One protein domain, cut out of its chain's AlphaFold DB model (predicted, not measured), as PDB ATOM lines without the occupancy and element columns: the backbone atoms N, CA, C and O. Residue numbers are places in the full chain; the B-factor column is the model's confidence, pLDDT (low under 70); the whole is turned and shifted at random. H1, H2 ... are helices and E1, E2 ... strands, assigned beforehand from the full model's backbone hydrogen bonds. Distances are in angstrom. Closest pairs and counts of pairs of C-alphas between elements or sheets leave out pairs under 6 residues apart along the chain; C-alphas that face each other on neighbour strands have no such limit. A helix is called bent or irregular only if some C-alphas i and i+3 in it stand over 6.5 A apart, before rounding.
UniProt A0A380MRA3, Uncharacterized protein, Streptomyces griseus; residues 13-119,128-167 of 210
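Overview. This is residues 13 to 119 and 128 to 167 of the 210 residues of an uncharacterized protein of Streptomyces griseus (UniProt A0A380MRA3). Two lobes stand one after the other along an elongated outline, each with a small three-stranded sheet. In the first, H2 and H3 cover one face of the parallel sheet E1, E2, E4; in the second, H4 only grazes the antiparallel sheet E3, E6, E5, while H1 lies off at the opposite end of the domain. The printed part has 147 residues, with four named helices and six named strands in the order H1 E1 H2 E2 E3 H3 E4 E5 E6 H4, a mixed class. The whole is loose, with a radius of gyration of the C-alphas of 19.6 A and spans of 59 by 31 by 26 A.

Along the chain. Find C-alpha 30 at (-7.363, 1.465, -4.527); from there E1, residues 30 to 37, runs 21.4 A. Beside it look for E2, residues 64 to 70, 19.8 A long, then E4, residues 108 to 111. H2, residues 40 to 55, spans 24.0 A, and H3, residues 90 to 101, spans 16.6 A. The second sheet has E3, residues 84 to 88, E6, residues 138 to 143, and E5, residues 130 to 135. H1, residues 13 to 22, begins at C-alpha 13, (0.467, -14.873, -2.540); H4, residues 152 to 163, ends at C-alpha 163, (-42.163, 20.970, -14.351).

Arrangement. Start at E2, the inner strand between E1 and E4: N 33 and O 66 are 2.8 A apart, and so are N 67 and O 108, both within hydrogen-bond range. E1, H2 and E2 form a strand-helix-strand unit, two parallel neighbour strands with a helix between, with a right-handed crossover. H2 and H3 lie on the same face, making two layers, helices over a sheet, at heights over the sheet of 9.0 A and 9.5 A. They touch at a steep tilt of 43 degrees, the same way, closest at the C-alphas of Arg 43 and Leu 94, 6.1 A. H2 has a kink of 30 degrees near residue 47 and is only just irregular, C-alphas 45 and 48 being 6.53 A apart. In the second sheet, only just strongly twisted with C-alphas up to 4.1 A off its best plane, N 87 and O 139 of E3 and E6 are 2.8 A apart, and N 140 and O 133 of the hairpin E5 and E6 are 2.7 A apart. H4 grazes this sheet with residues 153 to 161; its closest C-alphas to E5 are Phe 154 and Asn 130, 7.3 A. H1 and H4 have every O i to N i+4 pair within hydrogen-bond range, H2 8 of 12 and H3 7 of 8.

Size, cuts and confidence. The C-alphas of Gly 13 and Gly 147, the two farthest apart, are 58.8 A from each other. Residues 120 to 127 are not printed, and C-alphas 119 and 128 are 17.3 A apart across this cut. The link from E2 to E3, residues 71 to 83, is long. The model's pLDDT is under 70 at residues 57 to 59, 117 and 164 to 167.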
ATOM      1  N   GLY A  13      -0.689 -14.701  -1.658       85.44
ATOM      2  CA  GLY A  13       0.467 -14.873  -2.540       85.44
ATOM      3  C   GLY A  13       0.196 -14.396  -3.968       85.44
ATOM      4  O   GLY A  13       1.077 -13.829  -4.628       85.44
ATOM      5  N   ARG A  14      -1.042 -14.556  -4.444       87.75
ATOM      6  CA  ARG A  14      -1.480 -14.029  -5.739       87.75
ATOM      7  C   ARG A  14      -1.544 -12.503  -5.743       87.75
ATOM      8  O   ARG A  14      -1.155 -11.894  -6.742       87.75
ATOM      9  N   VAL A  15      -2.007 -11.888  -4.654       87.50
ATOM     10  CA  VAL A  15      -2.028 -10.422  -4.507       87.50
ATOM     11  C   VAL A  15      -0.602  -9.865  -4.468       87.50
ATOM     12  O   VAL A  15      -0.317  -8.897  -5.171       87.50
ATOM     13  N   ASP A  16       0.311 -10.508  -3.736       88.56
ATOM     14  CA  ASP A  16       1.731 -10.128  -3.687       88.56
ATOM     15  C   ASP A  16       2.412 -10.197  -5.043       88.56
ATOM     16  O   ASP A  16       3.071  -9.250  -5.471       88.56
ATOM     17  N   THR A  17       2.212 -11.307  -5.748       91.94
ATOM     18  CA  THR A  17       2.782 -11.498  -7.083       91.94
ATOM     19  C   THR A  17       2.301 -10.405  -8.039       91.94
ATOM     20  O   THR A  17       3.088  -9.871  -8.824       91.94
ATOM     21  N   LEU A  18       1.017 -10.036  -7.957       91.31
ATOM     22  CA  LEU A  18       0.448  -8.972  -8.777       91.31
ATOM     23  C   LEU A  18       1.069  -7.611  -8.439       91.31
ATOM     24  O   LEU A  18       1.545  -6.937  -9.351       91.31
ATOM     25  N   LEU A  19       1.108  -7.234  -7.160       91.88
ATOM     26  CA  LEU A  19       1.694  -5.968  -6.708       91.88
ATOM     27  C   LEU A  19       3.171  -5.853  -7.101       91.88
ATOM     28  O   LEU A  19       3.579  -4.838  -7.667       91.88
ATOM     29  N   ALA A  20       3.947  -6.924  -6.918       93.62
ATOM     30  CA  ALA A  20       5.348  -6.980  -7.329       93.62
ATOM     31  C   ALA A  20       5.517  -6.809  -8.848       93.62
ATOM     32  O   ALA A  20       6.432  -6.115  -9.297       93.62
ATOM     33  N   SER A  21       4.619  -7.393  -9.651       96.75
ATOM     34  CA  SER A  21       4.674  -7.280 -11.116       96.75
ATOM     35  C   SER A  21       4.453  -5.850 -11.620       96.75
ATOM     36  O   SER A  21       5.029  -5.468 -12.640       96.75
ATOM     37  N   VAL A  22       3.671  -5.051 -10.886       95.88
ATOM     38  CA  VAL A  22       3.398  -3.639 -11.203       95.88
ATOM     39  C   VAL A  22       4.219  -2.657 -10.362       95.88
ATOM     40  O   VAL A  22       4.134  -1.457 -10.602       95.88
ATOM     41  N   ARG A  23       5.051  -3.157  -9.436       95.94
ATOM     42  CA  ARG A  23       5.915  -2.377  -8.531       95.94
ATOM     43  C   ARG A  23       5.151  -1.325  -7.719       95.94
ATOM     44  O   ARG A  23       5.601  -0.187  -7.628       95.94
ATOM     45  N   LEU A  24       4.000  -1.709  -7.169       94.75
ATOM     46  CA  LEU A  24       3.188  -0.847  -6.309       94.75
ATOM     47  C   LEU A  24       3.077  -1.435  -4.911       94.75
ATOM     48  O   LEU A  24       2.883  -2.643  -4.752       94.75
ATOM     49  N   GLU A  25       3.114  -0.562  -3.915       91.81
ATOM     50  CA  GLU A  25       2.752  -0.906  -2.547       91.81
ATOM     51  C   GLU A  25       1.231  -0.820  -2.355       91.81
ATOM     52  O   GLU A  25       0.549  -0.054  -3.043       91.81
ATOM     53  N   PRO A  26       0.647  -1.549  -1.389       90.00
ATOM     54  CA  PRO A  26      -0.801  -1.516  -1.185       90.00
ATOM     55  C   PRO A  26      -1.356  -0.108  -0.925       90.00
ATOM     56  O   PRO A  26      -2.437   0.223  -1.406       90.00
ATOM     57  N   GLY A  27      -0.594   0.745  -0.230       91.75
ATOM     58  CA  GLY A  27      -0.956   2.145   0.038       91.75
ATOM     59  C   GLY A  27      -1.011   3.054  -1.186       91.75
ATOM     60  O   GLY A  27      -1.493   4.181  -1.084       91.75
ATOM     61  N   GLU A  28      -0.579   2.572  -2.347       93.25
ATOM     62  CA  GLU A  28      -0.675   3.270  -3.630       93.25
ATOM     63  C   GLU A  28      -1.873   2.782  -4.458       93.25
ATOM     64  O   GLU A  28      -2.211   3.368  -5.488       93.25
ATOM     65  N   VAL A  29      -2.556   1.728  -3.999       92.38
ATOM     66  CA  VAL A  29      -3.592   1.020  -4.751       92.38
ATOM     67  C   VAL A  29      -4.959   1.200  -4.098       92.38
ATOM     68  O   VAL A  29      -5.135   1.025  -2.892       92.38
ATOM     69  N   GLY A  30      -5.956   1.535  -4.918       91.56
ATOM     70  CA  GLY A  30      -7.363   1.465  -4.527       91.56
ATOM     71  C   GLY A  30      -7.905   0.050  -4.732       91.56
ATOM     72  O   GLY A  30      -7.822  -0.484  -5.837       91.56
ATOM     73  N   LEU A  31      -8.478  -0.547  -3.689       90.12
ATOM     74  CA  LEU A  31      -9.143  -1.845  -3.759       90.12
ATOM     75  C   LEU A  31     -10.606  -1.665  -4.177       90.12
ATOM     76  O   LEU A  31     -11.356  -0.928  -3.539       90.12
ATOM     77  N   PHE A  32     -11.025  -2.374  -5.222       91.31
ATOM     78  CA  PHE A  32     -12.401  -2.370  -5.708       91.31
ATOM     79  C   PHE A  32     -13.018  -3.760  -5.537       91.31
ATOM     80  O   PHE A  32     -12.555  -4.729  -6.137       91.31
ATOM     81  N   LEU A  33     -14.051  -3.857  -4.703       91.06
ATOM     82  CA  LEU A  33     -14.810  -5.080  -4.468       91.06
ATOM     83  C   LEU A  33     -16.084  -5.041  -5.311       91.06
ATOM     84  O   LEU A  33     -17.011  -4.299  -4.996       91.06
ATOM     85  N   ASP A  34     -16.143  -5.842  -6.370       91.75
ATOM     86  CA  ASP A  34     -17.343  -5.981  -7.197       91.75
ATOM     87  C   ASP A  34     -18.265  -7.070  -6.622       91.75
ATOM     88  O   ASP A  34     -17.965  -8.265  -6.675       91.75
ATOM     89  N   ALA A  35     -19.402  -6.662  -6.057       90.81
ATOM     90  CA  ALA A  35     -20.440  -7.565  -5.559       90.81
ATOM     91  C   ALA A  35     -21.498  -7.918  -6.624       90.81
ATOM     92  O   ALA A  35     -22.408  -8.714  -6.362       90.81
ATOM     93  N   GLY A  36     -21.393  -7.346  -7.825       89.56
ATOM     94  CA  GLY A  36     -22.251  -7.642  -8.958       89.56
ATOM     95  C   GLY A  36     -23.726  -7.255  -8.750       89.56
ATOM     96  O   GLY A  36     -24.042  -6.277  -8.063       89.56
ATOM     97  N   PRO A  37     -24.662  -7.990  -9.390       89.00
ATOM     98  CA  PRO A  37     -26.092  -7.709  -9.310       89.00
ATOM     99  C   PRO A  37     -26.701  -7.980  -7.929       89.00
ATOM    100  O   PRO A  37     -26.755  -9.122  -7.455       89.00
ATOM    101  N   VAL A  38     -27.278  -6.944  -7.325       90.06
ATOM    102  CA  VAL A  38     -27.964  -7.030  -6.036       90.06
ATOM    103  C   VAL A  38     -29.475  -7.040  -6.237       90.06
ATOM    104  O   VAL A  38     -30.076  -6.146  -6.819       90.06
ATOM    105  N   THR A  39     -30.105  -8.074  -5.702       83.31
ATOM    106  CA  THR A  39     -31.553  -8.261  -5.615       83.31
ATOM    107  C   THR A  39     -31.905  -8.561  -4.160       83.31
ATOM    108  O   THR A  39     -31.021  -8.858  -3.356       83.31
ATOM    109  N   GLY A  40     -33.192  -8.522  -3.795       76.25
ATOM    110  CA  GLY A  40     -33.630  -8.849  -2.430       76.25
ATOM    111  C   GLY A  40     -33.032 -10.163  -1.888       76.25
ATOM    112  O   GLY A  40     -32.423 -10.138  -0.815       76.25
ATOM    113  N   PRO A  41     -33.136 -11.287  -2.627       79.75
ATOM    114  CA  PRO A  41     -32.521 -12.556  -2.238       79.75
ATOM    115  C   PRO A  41     -30.986 -12.541  -2.261       79.75
ATOM    116  O   PRO A  41     -30.373 -13.007  -1.299       79.75
ATOM    117  N   SER A  42     -30.350 -11.990  -3.307       83.69
ATOM    118  CA  SER A  42     -28.880 -12.024  -3.407       83.69
ATOM    119  C   SER A  42     -28.197 -11.149  -2.359       83.69
ATOM    120  O   SER A  42     -27.136 -11.531  -1.874       83.69
ATOM    121  N   ARG A  43     -28.827 -10.052  -1.910       88.00
ATOM    122  CA  ARG A  43     -28.291  -9.188  -0.845       88.00
ATOM    123  C   ARG A  43     -27.919  -9.979   0.409       88.00
ATOM    124  O   ARG A  43     -26.806  -9.840   0.898       88.00
ATOM    125  N   LYS A  44     -28.817 -10.849   0.895       87.75
ATOM    126  CA  LYS A  44     -28.576 -11.651   2.109       87.75
ATOM    127  C   LYS A  44     -27.374 -12.589   1.964       87.75
ATOM    128  O   LYS A  44     -26.660 -12.803   2.935       87.75
ATOM    129  N   ALA A  45     -27.166 -13.142   0.770       89.69
ATOM    130  CA  ALA A  45     -26.040 -14.027   0.481       89.69
ATOM    131  C   ALA A  45     -24.726 -13.259   0.248       89.69
ATOM    132  O   ALA A  45     -23.655 -13.778   0.552       89.69
ATOM    133  N   LEU A  46     -24.801 -12.031  -0.276       92.19
ATOM    134  CA  LEU A  46     -23.637 -11.189  -0.556       92.19
ATOM    135  C   LEU A  46     -23.049 -10.564   0.708       92.19
ATOM    136  O   LEU A  46     -21.832 -10.482   0.808       92.19
ATOM    137  N   THR A  47     -23.870 -10.175   1.689       92.94
ATOM    138  CA  THR A  47     -23.377  -9.537   2.922       92.94
ATOM    139  C   THR A  47     -22.236 -10.308   3.610       92.94
ATOM    140  O   THR A  47     -21.178  -9.714   3.801       92.94
ATOM    141  N   PRO A  48     -22.375 -11.604   3.969       92.25
ATOM    142  CA  PRO A  48     -21.282 -12.335   4.614       92.25
ATOM    143  C   PRO A  48     -20.051 -12.485   3.711       92.25
ATOM    144  O   PRO A  48     -18.940 -12.417   4.214       92.25
ATOM    145  N   ARG A  49     -20.232 -12.616   2.390       90.50
ATOM    146  CA  ARG A  49     -19.120 -12.733   1.432       90.50
ATOM    147  C   ARG A  49     -18.325 -11.446   1.287       90.50
ATOM    148  O   ARG A  49     -17.112 -11.494   1.167       90.50
ATOM    149  N   VAL A  50     -18.998 -10.299   1.289       91.94
ATOM    150  CA  VAL A  50     -18.318  -9.000   1.248       91.94
ATOM    151  C   VAL A  50     -17.566  -8.764   2.554       91.94
ATOM    152  O   VAL A  50     -16.432  -8.305   2.514       91.94
ATOM    153  N   LEU A  51     -18.149  -9.121   3.703       91.81
ATOM    154  CA  LEU A  51     -17.435  -9.057   4.982       91.81
ATOM    155  C   LEU A  51     -16.208  -9.976   4.980       91.81
ATOM    156  O   LEU A  51     -15.132  -9.537   5.370       91.81
ATOM    157  N   GLU A  52     -16.344 -11.202   4.474       89.06
ATOM    158  CA  GLU A  52     -15.220 -12.120   4.278       89.06
ATOM    159  C   GLU A  52     -14.160 -11.513   3.347       89.06
ATOM    160  O   GLU A  52     -12.985 -11.508   3.689       89.06
ATOM    161  N   ALA A  53     -14.558 -10.905   2.228       87.69
ATOM    162  CA  ALA A  53     -13.658 -10.234   1.289       87.69
ATOM    163  C   ALA A  53     -13.003  -8.963   1.846       87.69
ATOM    164  O   ALA A  53     -11.961  -8.562   1.347       87.69
ATOM    165  N   LEU A  54     -13.580  -8.328   2.868       87.56
ATOM    166  CA  LEU A  54     -12.938  -7.242   3.614       87.56
ATOM    167  C   LEU A  54     -11.950  -7.786   4.657       87.56
ATOM    168  O   LEU A  54     -10.980  -7.111   4.991       87.56
ATOM    169  N   THR A  55     -12.174  -9.010   5.151       83.38
ATOM    170  CA  THR A  55     -11.251  -9.705   6.063       83.38
ATOM    171  C   THR A  55     -10.185 -10.547   5.375       83.38
ATOM    172  O   THR A  55      -9.203 -10.852   6.025       83.38
ATOM    173  N   SER A  56     -10.383 -10.980   4.128       70.94
ATOM    174  CA  SER A  56      -9.528 -11.954   3.430       70.94
ATOM    175  C   SER A  56      -8.282 -11.347   2.780       70.94
ATOM    176  O   SER A  56      -7.317 -12.081   2.589       70.94
ATOM    177  N   PRO A  57      -8.230 -10.033   2.516       64.94
ATOM    178  CA  PRO A  57      -6.990  -9.285   2.472       64.94
ATOM    179  C   PRO A  57      -6.831  -8.499   3.790       64.94
ATOM    180  O   PRO A  57      -6.917  -7.265   3.768       64.94
ATOM    181  N   PRO A  58      -6.648  -9.146   4.963       55.09
ATOM    182  CA  PRO A  58      -6.498  -8.412   6.206       55.09
ATOM    183  C   PRO A  58      -5.079  -7.843   6.287       55.09
ATOM    184  O   PRO A  58      -4.091  -8.563   6.210       55.09
ATOM    185  N   GLY A  59      -4.971  -6.533   6.501       59.09
ATOM    186  CA  GLY A  59      -3.745  -5.912   7.020       59.09
ATOM    187  C   GLY A  59      -2.949  -5.066   6.036       59.09
ATOM    188  O   GLY A  59      -1.980  -4.428   6.441       59.09
ATOM    189  N   ARG A  60      -3.359  -4.988   4.769       73.88
ATOM    190  CA  ARG A  60      -2.737  -4.045   3.840       73.88
ATOM    191  C   ARG A  60      -3.401  -2.677   3.962       73.88
ATOM    192  O   ARG A  60      -4.627  -2.600   3.872       73.88
ATOM    193  N   PRO A  61      -2.627  -1.597   4.145       85.88
ATOM    194  CA  PRO A  61      -3.165  -0.248   4.209       85.88
ATOM    195  C   PRO A  61      -3.495   0.230   2.791       85.88
ATOM    196  O   PRO A  61      -2.814   1.108   2.277       85.88
ATOM    197  N   TRP A  62      -4.489  -0.382   2.133       89.94
ATOM    198  CA  TRP A  62      -4.957   0.062   0.818       89.94
ATOM    199  C   TRP A  62      -5.266   1.557   0.849       89.94
ATOM    200  O   TRP A  62      -5.835   2.047   1.826       89.94
ATOM    201  N   ARG A  63      -4.937   2.275  -0.231       91.88
ATOM    202  CA  ARG A  63      -5.189   3.723  -0.327       91.88
ATOM    203  C   ARG A  63      -6.660   4.064  -0.089       91.88
ATOM    204  O   ARG A  63      -6.983   5.054   0.558       91.88
ATOM    205  N   SER A  64      -7.534   3.253  -0.673       91.50
ATOM    206  CA  SER A  64      -8.986   3.349  -0.574       91.50
ATOM    207  C   SER A  64      -9.590   1.967  -0.794       91.50
ATOM    208  O   SER A  64      -8.996   1.127  -1.475       91.50
ATOM    209  N   VAL A  65     -10.783   1.737  -0.260       92.38
ATOM    210  CA  VAL A  65     -11.552   0.512  -0.500       92.38
ATOM    211  C   VAL A  65     -12.936   0.928  -0.955       92.38
ATOM    212  O   VAL A  65     -13.592   1.680  -0.250       92.38
ATOM    213  N   CYS A  66     -13.394   0.442  -2.104       94.75
ATOM    214  CA  CYS A  66     -14.725   0.723  -2.632       94.75
ATOM    215  C   CYS A  66     -15.496  -0.582  -2.831       94.75
ATOM    216  O   CYS A  66     -14.977  -1.534  -3.416       94.75
ATOM    217  N   LEU A  67     -16.739  -0.620  -2.353       94.81
ATOM    218  CA  LEU A  67     -17.689  -1.686  -2.637       94.81
ATOM    219  C   LEU A  67     -18.602  -1.239  -3.772       94.81
ATOM    220  O   LEU A  67     -19.417  -0.331  -3.596       94.81
ATOM    221  N   ALA A  68     -18.503  -1.922  -4.904       94.12
ATOM    222  CA  ALA A  68     -19.308  -1.650  -6.072       94.12
ATOM    223  C   ALA A  68     -20.368  -2.712  -6.309       94.12
ATOM    224  O   ALA A  68     -20.127  -3.913  -6.185       94.12
ATOM    225  N   SER A  69     -21.569  -2.263  -6.652       93.31
ATOM    226  CA  SER A  69     -22.673  -3.156  -6.980       93.31
ATOM    227  C   SER A  69     -23.716  -2.451  -7.837       93.31
ATOM    228  O   SER A  69     -23.685  -1.233  -8.004       93.31
ATOM    229  N   GLY A  70     -24.647  -3.214  -8.404       91.25
ATOM    230  CA  GLY A  70     -25.753  -2.659  -9.181       91.25
ATOM    231  C   GLY A  70     -27.040  -3.409  -8.889       91.25
ATOM    232  O   GLY A  70     -27.054  -4.634  -8.876       91.25
ATOM    233  N   ALA A  71     -28.140  -2.697  -8.670       90.75
ATOM    234  CA  ALA A  71     -29.444  -3.314  -8.395       90.75
ATOM    235  C   ALA A  71     -30.519  -2.993  -9.444       90.75
ATOM    236  O   ALA A  71     -31.690  -3.324  -9.250       90.75
ATOM    237  N   PHE A  72     -30.146  -2.363 -10.566       89.25
ATOM    238  CA  PHE A  72     -31.125  -1.985 -11.579       89.25
ATOM    239  C   PHE A  72     -31.759  -3.235 -12.228       89.25
ATOM    240  O   PHE A  72     -31.042  -4.190 -12.574       89.25
ATOM    241  N   PRO A  73     -33.096  -3.260 -12.403       86.12
ATOM    242  CA  PRO A  73     -33.810  -4.414 -12.931       86.12
ATOM    243  C   PRO A  73     -33.359  -4.767 -14.348       86.12
ATOM    244  O   PRO A  73     -32.976  -3.906 -15.140       86.12
ATOM    245  N   LEU A  74     -33.456  -6.058 -14.679       83.56
ATOM    246  CA  LEU A  74     -33.061  -6.600 -15.982       83.56
ATOM    247  C   LEU A  74     -33.795  -5.926 -17.150       83.56
ATOM    248  O   LEU A  74     -33.215  -5.705 -18.210       83.56
ATOM    249  N   ASN A  75     -35.078  -5.627 -16.969       83.88
ATOM    250  CA  ASN A  75     -35.892  -4.914 -17.939       83.88
ATOM    251  C   ASN A  75     -37.002  -4.127 -17.226       83.88
ATOM    252  O   ASN A  75     -37.245  -4.310 -16.036       83.88
ATOM    253  N   LEU A  76     -37.658  -3.248 -17.981       87.00
ATOM    254  CA  LEU A  76     -38.759  -2.406 -17.510       87.00
ATOM    255  C   LEU A  76     -40.129  -2.948 -17.950       87.00
ATOM    256  O   LEU A  76     -41.108  -2.205 -17.996       87.00
ATOM    257  N   ALA A  77     -40.210  -4.225 -18.341       83.88
ATOM    258  CA  ALA A  77     -41.470  -4.806 -18.784       83.88
ATOM    259  C   ALA A  77     -42.479  -4.805 -17.627       83.88
ATOM    260  O   ALA A  77     -42.154  -5.168 -16.500       83.88
ATOM    261  N   GLY A  78     -43.709  -4.377 -17.913       84.50
ATOM    262  CA  GLY A  78     -44.771  -4.282 -16.911       84.50
ATOM    263  C   GLY A  78     -44.710  -3.042 -16.017       84.50
ATOM    264  O   GLY A  78     -45.603  -2.870 -15.192       84.50
ATOM    265  N   PHE A  79     -43.724  -2.153 -16.190       88.81
ATOM    266  CA  PHE A  79     -43.750  -0.861 -15.504       88.81
ATOM    267  C   PHE A  79     -44.955  -0.046 -16.001       88.81
ATOM    268  O   PHE A  79     -45.209  -0.008 -17.213       88.81
ATOM    269  N   PRO A  80     -45.714   0.603 -15.097       85.56
ATOM    270  CA  PRO A  80     -46.789   1.495 -15.496       85.56
ATOM    271  C   PRO A  80     -46.224   2.635 -16.344       85.56
ATOM    272  O   PRO A  80     -45.190   3.226 -16.030       85.56
ATOM    273  N   ARG A  81     -46.917   2.929 -17.443       85.00
ATOM    274  CA  ARG A  81     -46.543   4.020 -18.340       85.00
ATOM    275  C   ARG A  81     -47.024   5.354 -17.783       85.00
ATOM    276  O   ARG A  81     -48.039   5.406 -17.093       85.00
ATOM    277  N   SER A  82     -46.297   6.416 -18.106       78.69
ATOM    278  CA  SER A  82     -46.619   7.795 -17.728       78.69
ATOM    279  C   SER A  82     -46.694   8.034 -16.212       78.69
ATOM    280  O   SER A  82     -47.348   8.968 -15.755       78.69
ATOM    281  N   ARG A  83     -46.018   7.194 -15.416       81.06
ATOM    282  CA  ARG A  83     -45.905   7.345 -13.962       81.06
ATOM    283  C   ARG A  83     -44.535   6.880 -13.471       81.06
ATOM    284  O   ARG A  83     -44.008   5.875 -13.946       81.06
ATOM    285  N   ALA A  84     -43.992   7.580 -12.475       83.56
ATOM    286  CA  ALA A  84     -42.778   7.162 -11.784       83.56
ATOM    287  C   ALA A  84     -43.026   5.879 -10.974       83.56
ATOM    288  O   ALA A  84     -43.960   5.799 -10.170       83.56
ATOM    289  N   THR A  85     -42.177   4.883 -11.196       88.19
ATOM    290  CA  THR A  85     -42.163   3.618 -10.461       88.19
ATOM    291  C   THR A  85     -40.941   3.594  -9.547       88.19
ATOM    292  O   THR A  85     -39.821   3.662 -10.064       88.19
ATOM    293  N   PRO A  86     -41.122   3.486  -8.218       89.44
ATOM    294  CA  PRO A  86     -40.003   3.357  -7.300       89.44
ATOM    295  C   PRO A  86     -39.366   1.973  -7.438       89.44
ATOM    296  O   PRO A  86     -40.049   0.947  -7.444       89.44
ATOM    297  N   VAL A  87     -38.041   1.944  -7.522       89.62
ATOM    298  CA  VAL A  87     -37.233   0.727  -7.581       89.62
ATOM    299  C   VAL A  87     -36.187   0.799  -6.481       89.62
ATOM    300  O   VAL A  87     -35.368   1.714  -6.452       89.62
ATOM    301  N   ALA A  88     -36.201  -0.179  -5.581       89.69
ATOM    302  CA  ALA A  88     -35.297  -0.199  -4.440       89.69
ATOM    303  C   ALA A  88     -33.824  -0.235  -4.867       89.69
ATOM    304  O   ALA A  88     -33.422  -1.116  -5.631       89.69
ATOM    305  N   ARG A  89     -33.004   0.644  -4.279       90.81
ATOM    306  CA  ARG A  89     -31.541   0.597  -4.413       90.81
ATOM    307  C   ARG A  89     -30.944  -0.500  -3.542       90.81
ATOM    308  O   ARG A  89     -30.476  -0.260  -2.426       90.81
ATOM    309  N   GLY A  90     -31.053  -1.739  -4.018       91.50
ATOM    310  CA  GLY A  90     -30.493  -2.914  -3.350       91.50
ATOM    311  C   GLY A  90     -28.984  -2.801  -3.116       91.50
ATOM    312  O   GLY A  90     -28.513  -3.227  -2.066       91.50
ATOM    313  N   ASP A  91     -28.275  -2.165  -4.049       92.31
ATOM    314  CA  ASP A  91     -26.857  -1.787  -4.010       92.31
ATOM    315  C   ASP A  91     -26.543  -0.906  -2.789       92.31
ATOM    316  O   ASP A  91     -25.817  -1.320  -1.884       92.31
ATOM    317  N   ALA A  92     -27.204   0.249  -2.675       92.25
ATOM    318  CA  ALA A  92     -27.006   1.175  -1.563       92.25
ATOM    319  C   ALA A  92     -27.455   0.586  -0.212       92.25
ATOM    320  O   ALA A  92     -26.965   0.978   0.847       92.25
ATOM    321  N   ARG A  93     -28.420  -0.343  -0.217       93.19
ATOM    322  CA  ARG A  93     -28.817  -1.092   0.989       93.19
ATOM    323  C   ARG A  93     -27.746  -2.104   1.397       93.19
ATOM    324  O   ARG A  93     -27.442  -2.170   2.579       93.19
ATOM    325  N   LEU A  94     -27.163  -2.845   0.449       94.44
ATOM    326  CA  LEU A  94     -26.044  -3.753   0.724       94.44
ATOM    327  C   LEU A  94     -24.863  -2.984   1.318       94.44
ATOM    328  O   LEU A  94     -24.325  -3.403   2.336       94.44
ATOM    329  N   TRP A  95     -24.489  -1.851   0.722       95.38
ATOM    330  CA  TRP A  95     -23.397  -1.030   1.237       95.38
ATOM    331  C   TRP A  95     -23.649  -0.536   2.665       95.38
ATOM    332  O   TRP A  95     -22.767  -0.681   3.507       95.38
ATOM    333  N   ARG A  96     -24.861  -0.056   2.978       94.56
ATOM    334  CA  ARG A  96     -25.232   0.302   4.359       94.56
ATOM    335  C   ARG A  96     -25.128  -0.882   5.315       94.56
ATOM    336  O   ARG A  96     -24.510  -0.750   6.364       94.56
ATOM    337  N   ASP A  97     -25.656  -2.044   4.920       94.19
ATOM    338  CA  ASP A  97     -25.577  -3.266   5.730       94.19
ATOM    339  C   ASP A  97     -24.107  -3.644   6.037       94.19
ATOM    340  O   ASP A  97     -23.821  -4.199   7.098       94.19
ATOM    341  N   ILE A  98     -23.170  -3.361   5.122       95.25
ATOM    342  CA  ILE A  98     -21.726  -3.583   5.311       95.25
ATOM    343  C   ILE A  98     -21.101  -2.506   6.196       95.25
ATOM    344  O   ILE A  98     -20.395  -2.854   7.139       95.25
ATOM    345  N   ALA A  99     -21.382  -1.230   5.934       94.25
ATOM    346  CA  ALA A  99     -20.859  -0.107   6.709       94.25
ATOM    347  C   ALA A  99     -21.246  -0.196   8.198       94.25
ATOM    348  O   ALA A  99     -20.439   0.133   9.058       94.25
ATOM    349  N   GLU A 100     -22.444  -0.700   8.505       94.94
ATOM    350  CA  GLU A 100     -22.919  -0.897   9.882       94.94
ATOM    351  C   GLU A 100     -22.265  -2.093  10.598       94.94
ATOM    352  O   GLU A 100     -22.174  -2.111  11.825       94.94
ATOM    353  N   ARG A 101     -21.838  -3.124   9.856       94.31
ATOM    354  CA  ARG A 101     -21.302  -4.377  10.427       94.31
ATOM    355  C   ARG A 101     -19.782  -4.431  10.450       94.31
ATOM    356  O   ARG A 101     -19.210  -5.211  11.217       94.31
ATOM    357  N   TRP A 102     -19.131  -3.671   9.579       92.06
ATOM    358  CA  TRP A 102     -17.683  -3.648   9.462       92.06
ATOM    359  C   TRP A 102     -17.055  -2.880  10.625       92.06
ATOM    360  O   TRP A 102     -17.509  -1.803  10.991       92.06
ATOM    361  N   ARG A 103     -16.002  -3.448  11.226       89.50
ATOM    362  CA  ARG A 103     -15.313  -2.836  12.377       89.50
ATOM    363  C   ARG A 103     -14.183  -1.880  11.982       89.50
ATOM    364  O   ARG A 103     -13.719  -1.133  12.836       89.50
ATOM    365  N   GLY A 104     -13.701  -1.953  10.741       87.69
ATOM    366  CA  GLY A 104     -12.689  -1.037  10.213       87.69
ATOM    367  C   GLY A 104     -13.317   0.204   9.579       87.69
ATOM    368  O   GLY A 104     -14.516   0.442   9.708       87.69
ATOM    369  N   THR A 105     -12.518   0.969   8.837       88.75
ATOM    370  CA  THR A 105     -13.031   2.073   8.014       88.75
ATOM    371  C   THR A 105     -14.032   1.525   6.989       88.75
ATOM    372  O   THR A 105     -13.671   0.602   6.250       88.75
ATOM    373  N   PRO A 106     -15.279   2.035   6.941       91.56
ATOM    374  CA  PRO A 106     -16.254   1.614   5.943       91.56
ATOM    375  C   PRO A 106     -15.724   1.833   4.521       91.56
ATOM    376  O   PRO A 106     -15.102   2.867   4.272       91.56
ATOM    377  N   PRO A 107     -15.960   0.896   3.586       93.38
ATOM    378  CA  PRO A 107     -15.591   1.110   2.195       93.38
ATOM    379  C   PRO A 107     -16.440   2.226   1.575       93.38
ATOM    380  O   PRO A 107     -17.598   2.416   1.950       93.38
ATOM    381  N   ASP A 108     -15.905   2.904   0.568       95.44
ATOM    382  CA  ASP A 108     -16.649   3.823  -0.286       95.44
ATOM    383  C   ASP A 108     -17.754   3.084  -1.053       95.44
ATOM    384  O   ASP A 108     -17.634   1.902  -1.391       95.44
ATOM    385  N   HIS A 109     -18.833   3.793  -1.372       93.50
ATOM    386  CA  HIS A 109     -19.936   3.253  -2.161       93.50
ATOM    387  C   HIS A 109     -19.717   3.463  -3.664       93.50
ATOM    388  O   HIS A 109     -19.632   4.601  -4.128       93.50
ATOM    389  N   GLY A 110     -19.710   2.374  -4.433       91.56
ATOM    390  CA  GLY A 110     -19.716   2.382  -5.894       91.56
ATOM    391  C   GLY A 110     -21.057   1.907  -6.460       91.56
ATOM    392  O   GLY A 110     -21.476   0.773  -6.234       91.56
ATOM    393  N   ASP A 111     -21.720   2.751  -7.248       86.69
ATOM    394  CA  ASP A 111     -22.899   2.357  -8.024       86.69
ATOM    395  C   ASP A 111     -22.466   2.036  -9.457       86.69
ATOM    396  O   ASP A 111     -21.955   2.907 -10.165       86.69
ATOM    397  N   LEU A 112     -22.687   0.797  -9.902       83.31
ATOM    398  CA  LEU A 112     -22.395   0.377 -11.278       83.31
ATOM    399  C   LEU A 112     -23.448   0.870 -12.295       83.31
ATOM    400  O   LEU A 112     -23.460   0.462 -13.460       83.31
ATOM    401  N   GLY A 113     -24.302   1.794 -11.863       76.19
ATOM    402  CA  GLY A 113     -25.110   2.662 -12.695       76.19
ATOM    403  C   GLY A 113     -26.570   2.238 -12.785       76.19
ATOM    404  O   GLY A 113     -27.009   1.184 -12.328       76.19
ATOM    405  N   VAL A 114     -27.350   3.073 -13.471       71.44
ATOM    406  CA  VAL A 114     -28.786   2.862 -13.713       71.44
ATOM    407  C   VAL A 114     -29.054   1.872 -14.851       71.44
ATOM    408  O   VAL A 114     -30.017   2.025 -15.600       71.44
ATOM    409  N   THR A 115     -28.201   0.866 -15.026       71.62
ATOM    410  CA  THR A 115     -28.324  -0.174 -16.056       71.62
ATOM    411  C   THR A 115     -28.142  -1.545 -15.443       71.62
ATOM    412  O   THR A 115     -27.387  -1.711 -14.489       71.62
ATOM    413  N   HIS A 116     -28.818  -2.552 -15.997       71.44
ATOM    414  CA  HIS A 116     -28.560  -3.912 -15.557       71.44
ATOM    415  C   HIS A 116     -27.114  -4.295 -15.883       71.44
ATOM    416  O   HIS A 116     -26.659  -4.128 -17.013       71.44
ATOM    417  N   LEU A 117     -26.415  -4.823 -14.883       68.62
ATOM    418  CA  LEU A 117     -24.988  -5.138 -14.944       68.62
ATOM    419  C   LEU A 117     -24.606  -6.165 -16.003       68.62
ATOM    420  O   LEU A 117     -23.483  -6.176 -16.500       68.62
ATOM    421  N   ARG A 118     -25.535  -7.055 -16.342       75.75
ATOM    422  CA  ARG A 118     -25.334  -8.027 -17.410       75.75
ATOM    423  C   ARG A 118     -25.976  -7.482 -18.669       75.75
ATOM    424  O   ARG A 118     -27.166  -7.181 -18.656       75.75
ATOM    425  N   VAL A 119     -25.203  -7.404 -19.751       70.12
ATOM    426  CA  VAL A 119     -25.737  -7.033 -21.065       70.12
ATOM    427  C   VAL A 119     -26.845  -8.033 -21.415       70.12
ATOM    428  O   VAL A 119     -26.555  -9.222 -21.580       70.12
ATOM    429  N   ASP A 128     -38.700   1.488 -25.095       82.06
ATOM    430  CA  ASP A 128     -39.572   2.632 -24.802       82.06
ATOM    431  C   ASP A 128     -38.742   3.761 -24.148       82.06
ATOM    432  O   ASP A 128     -37.844   3.466 -23.341       82.06
ATOM    433  N   PRO A 129     -39.002   5.042 -24.482       84.06
ATOM    434  CA  PRO A 129     -38.383   6.182 -23.823       84.06
ATOM    435  C   PRO A 129     -38.591   6.087 -22.316       84.06
ATOM    436  O   PRO A 129     -39.692   5.808 -21.838       84.06
ATOM    437  N   ASN A 130     -37.515   6.275 -21.564       86.19
ATOM    438  CA  ASN A 130     -37.564   6.193 -20.117       86.19
ATOM    439  C   ASN A 130     -36.565   7.147 -19.470       86.19
ATOM    440  O   ASN A 130     -35.525   7.460 -20.051       86.19
ATOM    441  N   MET A 131     -36.893   7.571 -18.255       86.94
ATOM    442  CA  MET A 131     -36.057   8.417 -17.414       86.94
ATOM    443  C   MET A 131     -35.824   7.734 -16.077       86.94
ATOM    444  O   MET A 131     -36.716   7.077 -15.539       86.94
ATOM    445  N   ARG A 132     -34.601   7.858 -15.567       88.12
ATOM    446  CA  ARG A 132     -34.143   7.195 -14.346       88.12
ATOM    447  C   ARG A 132     -33.412   8.227 -13.511       88.12
ATOM    448  O   ARG A 132     -32.458   8.827 -13.993       88.12
ATOM    449  N   TYR A 133     -33.851   8.426 -12.281       85.19
ATOM    450  CA  TYR A 133     -33.192   9.319 -11.330       85.19
ATOM    451  C   TYR A 133     -33.312   8.748  -9.921       85.19
ATOM    452  O   TYR A 133     -34.102   7.840  -9.684       85.19
ATOM    453  N   THR A 134     -32.501   9.218  -8.983       85.25
ATOM    454  CA  THR A 134     -32.508   8.740  -7.596       85.25
ATOM    455  C   THR A 134     -33.309   9.677  -6.697       85.25
ATOM    456  O   THR A 134     -33.250  10.897  -6.836       85.25
ATOM    457  N   THR A 135     -34.044   9.107  -5.741       83.25
ATOM    458  CA  THR A 135     -34.704   9.835  -4.649       83.25
ATOM    459  C   THR A 135     -34.470   9.080  -3.346       83.25
ATOM    460  O   THR A 135     -35.103   8.051  -3.094       83.25
ATOM    461  N   GLY A 136     -33.543   9.556  -2.514       82.50
ATOM    462  CA  GLY A 136     -33.185   8.874  -1.269       82.50
ATOM    463  C   GLY A 136     -32.717   7.430  -1.508       82.50
ATOM    464  O   GLY A 136     -31.672   7.203  -2.114       82.50
ATOM    465  N   SER A 137     -33.497   6.452  -1.029       84.50
ATOM    466  CA  SER A 137     -33.170   5.013  -1.082       84.50
ATOM    467  C   SER A 137     -33.676   4.270  -2.325       84.50
ATOM    468  O   SER A 137     -33.490   3.052  -2.409       84.50
ATOM    469  N   ASP A 138     -34.304   4.965  -3.272       87.31
ATOM    470  CA  ASP A 138     -34.921   4.352  -4.449       87.31
ATOM    471  C   ASP A 138     -34.493   5.071  -5.736       87.31
ATOM    472  O   ASP A 138     -34.178   6.265  -5.741       87.31
ATOM    473  N   TRP A 139     -34.498   4.342  -6.848       89.25
ATOM    474  CA  TRP A 139     -34.609   4.945  -8.169       89.25
ATOM    475  C   TRP A 139     -36.074   5.237  -8.468       89.25
ATOM    476  O   TRP A 139     -36.947   4.424  -8.183       89.25
ATOM    477  N   GLN A 140     -36.334   6.361  -9.116       88.94
ATOM    478  CA  GLN A 140     -37.578   6.635  -9.810       88.94
ATOM    479  C   GLN A 140     -37.374   6.322 -11.285       88.94
ATOM    480  O   GLN A 140     -36.493   6.889 -11.938       88.94
ATOM    481  N   VAL A 141     -38.181   5.400 -11.802       89.38
ATOM    482  CA  VAL A 141     -38.156   5.011 -13.211       89.38
ATOM    483  C   VAL A 141     -39.466   5.413 -13.861       89.38
ATOM    484  O   VAL A 141     -40.533   4.939 -13.473       89.38
ATOM    485  N   PHE A 142     -39.381   6.274 -14.863       87.81
ATOM    486  CA  PHE A 142     -40.515   6.712 -15.662       87.81
ATOM    487  C   PHE A 142     -40.422   6.087 -17.049       87.81
ATOM    488  O   PHE A 142     -39.369   6.168 -17.675       87.81
ATOM    489  N   VAL A 143     -41.501   5.471 -17.530       87.25
ATOM    490  CA  VAL A 143     -41.576   4.873 -18.871       87.25
ATOM    491  C   VAL A 143     -42.699   5.549 -19.642       87.25
ATOM    492  O   VAL A 143     -43.827   5.595 -19.155       87.25
ATOM    493  N   CYS A 144     -42.423   6.051 -20.842       82.38
ATOM    494  CA  CYS A 144     -43.440   6.664 -21.692       82.38
ATOM    495  C   CYS A 144     -43.919   5.696 -22.777       82.38
ATOM    496  O   CYS A 144     -43.118   4.919 -23.307       82.38
ATOM    497  N   PRO A 145     -45.209   5.749 -23.158       79.38
ATOM    498  CA  PRO A 145     -45.613   5.191 -24.437       79.38
ATOM    499  C   PRO A 145     -44.897   5.955 -25.555       79.38
ATOM    500  O   PRO A 145     -44.640   7.150 -25.432       79.38
ATOM    501  N   ARG A 146     -44.592   5.271 -26.657       80.75
ATOM    502  CA  ARG A 146     -44.123   5.960 -27.859       80.75
ATOM    503  C   ARG A 146     -45.286   6.565 -28.609       80.75
ATOM    504  O   ARG A 146     -46.215   5.844 -28.975       80.75
ATOM    505  N   GLY A 147     -45.195   7.865 -28.843       81.44
ATOM    506  CA  GLY A 147     -46.158   8.626 -29.627       81.44
ATOM    507  C   GLY A 147     -45.522   9.338 -30.816       81.44
ATOM    508  O   GLY A 147     -46.217   9.592 -31.799       81.44
ATOM    509  N   LYS A 148     -44.218   9.632 -30.757       80.62
ATOM    510  CA  LYS A 148     -43.523  10.460 -31.749       80.62
ATOM    511  C   LYS A 148     -42.397   9.711 -32.464       80.62
ATOM    512  O   LYS A 148     -41.928   8.651 -32.044       80.62
ATOM    513  N   ALA A 149     -41.972  10.268 -33.596       77.19
ATOM    514  CA  ALA A 149     -40.827   9.759 -34.337       77.19
ATOM    515  C   ALA A 149     -39.513  10.088 -33.607       77.19
ATOM    516  O   ALA A 149     -39.385  11.100 -32.924       77.19
ATOM    517  N   GLY A 150     -38.505   9.233 -33.781       76.31
ATOM    518  CA  GLY A 150     -37.176   9.486 -33.227       76.31
ATOM    519  C   GLY A 150     -37.147   9.467 -31.695       76.31
ATOM    520  O   GLY A 150     -37.571   8.487 -31.085       76.31
ATOM    521  N   ASN A 151     -36.572  10.519 -31.105       76.94
ATOM    522  CA  ASN A 151     -36.383  10.670 -29.659       76.94
ATOM    523  C   ASN A 151     -37.261  11.793 -29.074       76.94
ATOM    524  O   ASN A 151     -37.025  12.202 -27.942       76.94
ATOM    525  N   ASP A 152     -38.255  12.298 -29.809       81.75
ATOM    526  CA  ASP A 152     -39.007  13.489 -29.386       81.75
ATOM    527  C   ASP A 152     -39.796  13.270 -28.089       81.75
ATOM    528  O   ASP A 152     -39.861  14.160 -27.244       81.75
ATOM    529  N   ASP A 153     -40.281  12.045 -27.873       81.06
ATOM    530  CA  ASP A 153     -40.932  11.634 -26.622       81.06
ATOM    531  C   ASP A 153     -40.005  11.792 -25.390       81.06
ATOM    532  O   ASP A 153     -40.481  11.912 -24.262       81.06
ATOM    533  N   PHE A 154     -38.675  11.813 -25.570       81.44
ATOM    534  CA  PHE A 154     -37.720  12.059 -24.481       81.44
ATOM    535  C   PHE A 154     -37.678  13.536 -24.061       81.44
ATOM    536  O   PHE A 154     -37.474  13.835 -22.880       81.44
ATOM    537  N   PHE A 155     -37.866  14.467 -25.002       82.94
ATOM    538  CA  PHE A 155     -37.863  15.898 -24.695       82.94
ATOM    539  C   PHE A 155     -39.115  16.292 -23.919       82.94
ATOM    540  O   PHE A 155     -38.993  16.979 -22.906       82.94
ATOM    541  N   ASP A 156     -40.281  15.786 -24.328       81.25
ATOM    542  CA  ASP A 156     -41.529  15.986 -23.583       81.25
ATOM    543  C   ASP A 156     -41.405  15.426 -22.162       81.25
ATOM    544  O   ASP A 156     -41.676  16.123 -21.190       81.25
ATOM    545  N   LEU A 157     -40.875  14.203 -22.032       79.56
ATOM    546  CA  LEU A 157     -40.625  13.575 -20.736       79.56
ATOM    547  C   LEU A 157     -39.704  14.420 -19.842       79.56
ATOM    548  O   LEU A 157     -39.922  14.531 -18.635       79.56
ATOM    549  N   SER A 158     -38.666  15.019 -20.423       82.25
ATOM    550  CA  SER A 158     -37.743  15.888 -19.685       82.25
ATOM    551  C   SER A 158     -38.434  17.167 -19.216       82.25
ATOM    552  O   SER A 158     -38.238  17.582 -18.073       82.25
ATOM    553  N   ALA A 159     -39.264  17.775 -20.068       81.75
ATOM    554  CA  ALA A 159     -40.025  18.971 -19.723       81.75
ATOM    555  C   ALA A 159     -41.056  18.693 -18.615       81.75
ATOM    556  O   ALA A 159     -41.139  19.462 -17.651       81.75
ATOM    557  N   ASP A 160     -41.769  17.569 -18.709       77.00
ATOM    558  CA  ASP A 160     -42.742  17.126 -17.709       77.00
ATOM    559  C   ASP A 160     -42.073  16.869 -16.354       77.00
ATOM    560  O   ASP A 160     -42.574  17.319 -15.319       77.00
ATOM    561  N   LEU A 161     -40.910  16.202 -16.332       76.19
ATOM    562  CA  LEU A 161     -40.192  15.940 -15.080       76.19
ATOM    563  C   LEU A 161     -39.721  17.237 -14.410       76.19
ATOM    564  O   LEU A 161     -39.889  17.392 -13.199       76.19
ATOM    565  N   VAL A 162     -39.133  18.163 -15.172       79.69
ATOM    566  CA  VAL A 162     -38.645  19.448 -14.635       79.69
ATOM    567  C   VAL A 162     -39.798  20.294 -14.094       79.69
ATOM    568  O   VAL A 162     -39.642  20.957 -13.068       79.69
ATOM    569  N   SER A 163     -40.957  20.233 -14.751       75.06
ATOM    570  CA  SER A 163     -42.163  20.970 -14.351       75.06
ATOM    571  C   SER A 163     -42.936  20.294 -13.212       75.06
ATOM    572  O   SER A 163     -43.827  20.906 -12.624       75.06
ATOM    573  N   SER A 164     -42.612  19.040 -12.884       64.00
ATOM    574  CA  SER A 164     -43.288  18.296 -11.825       64.00
ATOM    575  C   SER A 164     -42.886  18.801 -10.431       64.00
ATOM    576  O   SER A 164     -41.708  19.097 -10.186       64.00
ATOM    577  N   PRO A 165     -43.825  18.831  -9.465       64.62
ATOM    578  CA  PRO A 165     -43.492  19.074  -8.066       64.62
ATOM    579  C   PRO A 165     -42.416  18.083  -7.588       64.62
ATOM    580  O   PRO A 165     -42.374  16.948  -8.081       64.62
ATOM    581  N   PRO A 166     -41.549  18.457  -6.629       60.53
ATOM    582  CA  PRO A 166     -40.576  17.532  -6.060       60.53
ATOM    583  C   PRO A 166     -41.265  16.236  -5.614       60.53
ATOM    584  O   PRO A 166     -42.140  16.246  -4.752       60.53
ATOM    585  N   THR A 167     -40.892  15.115  -6.225       53.16
ATOM    586  CA  THR A 167     -41.390  13.794  -5.840       53.16
ATOM    587  C   THR A 167     -40.512  13.259  -4.715       53.16
ATOM    588  O   THR A 167     -39.402  12.791  -4.958       53.16
TER     589      THR A 167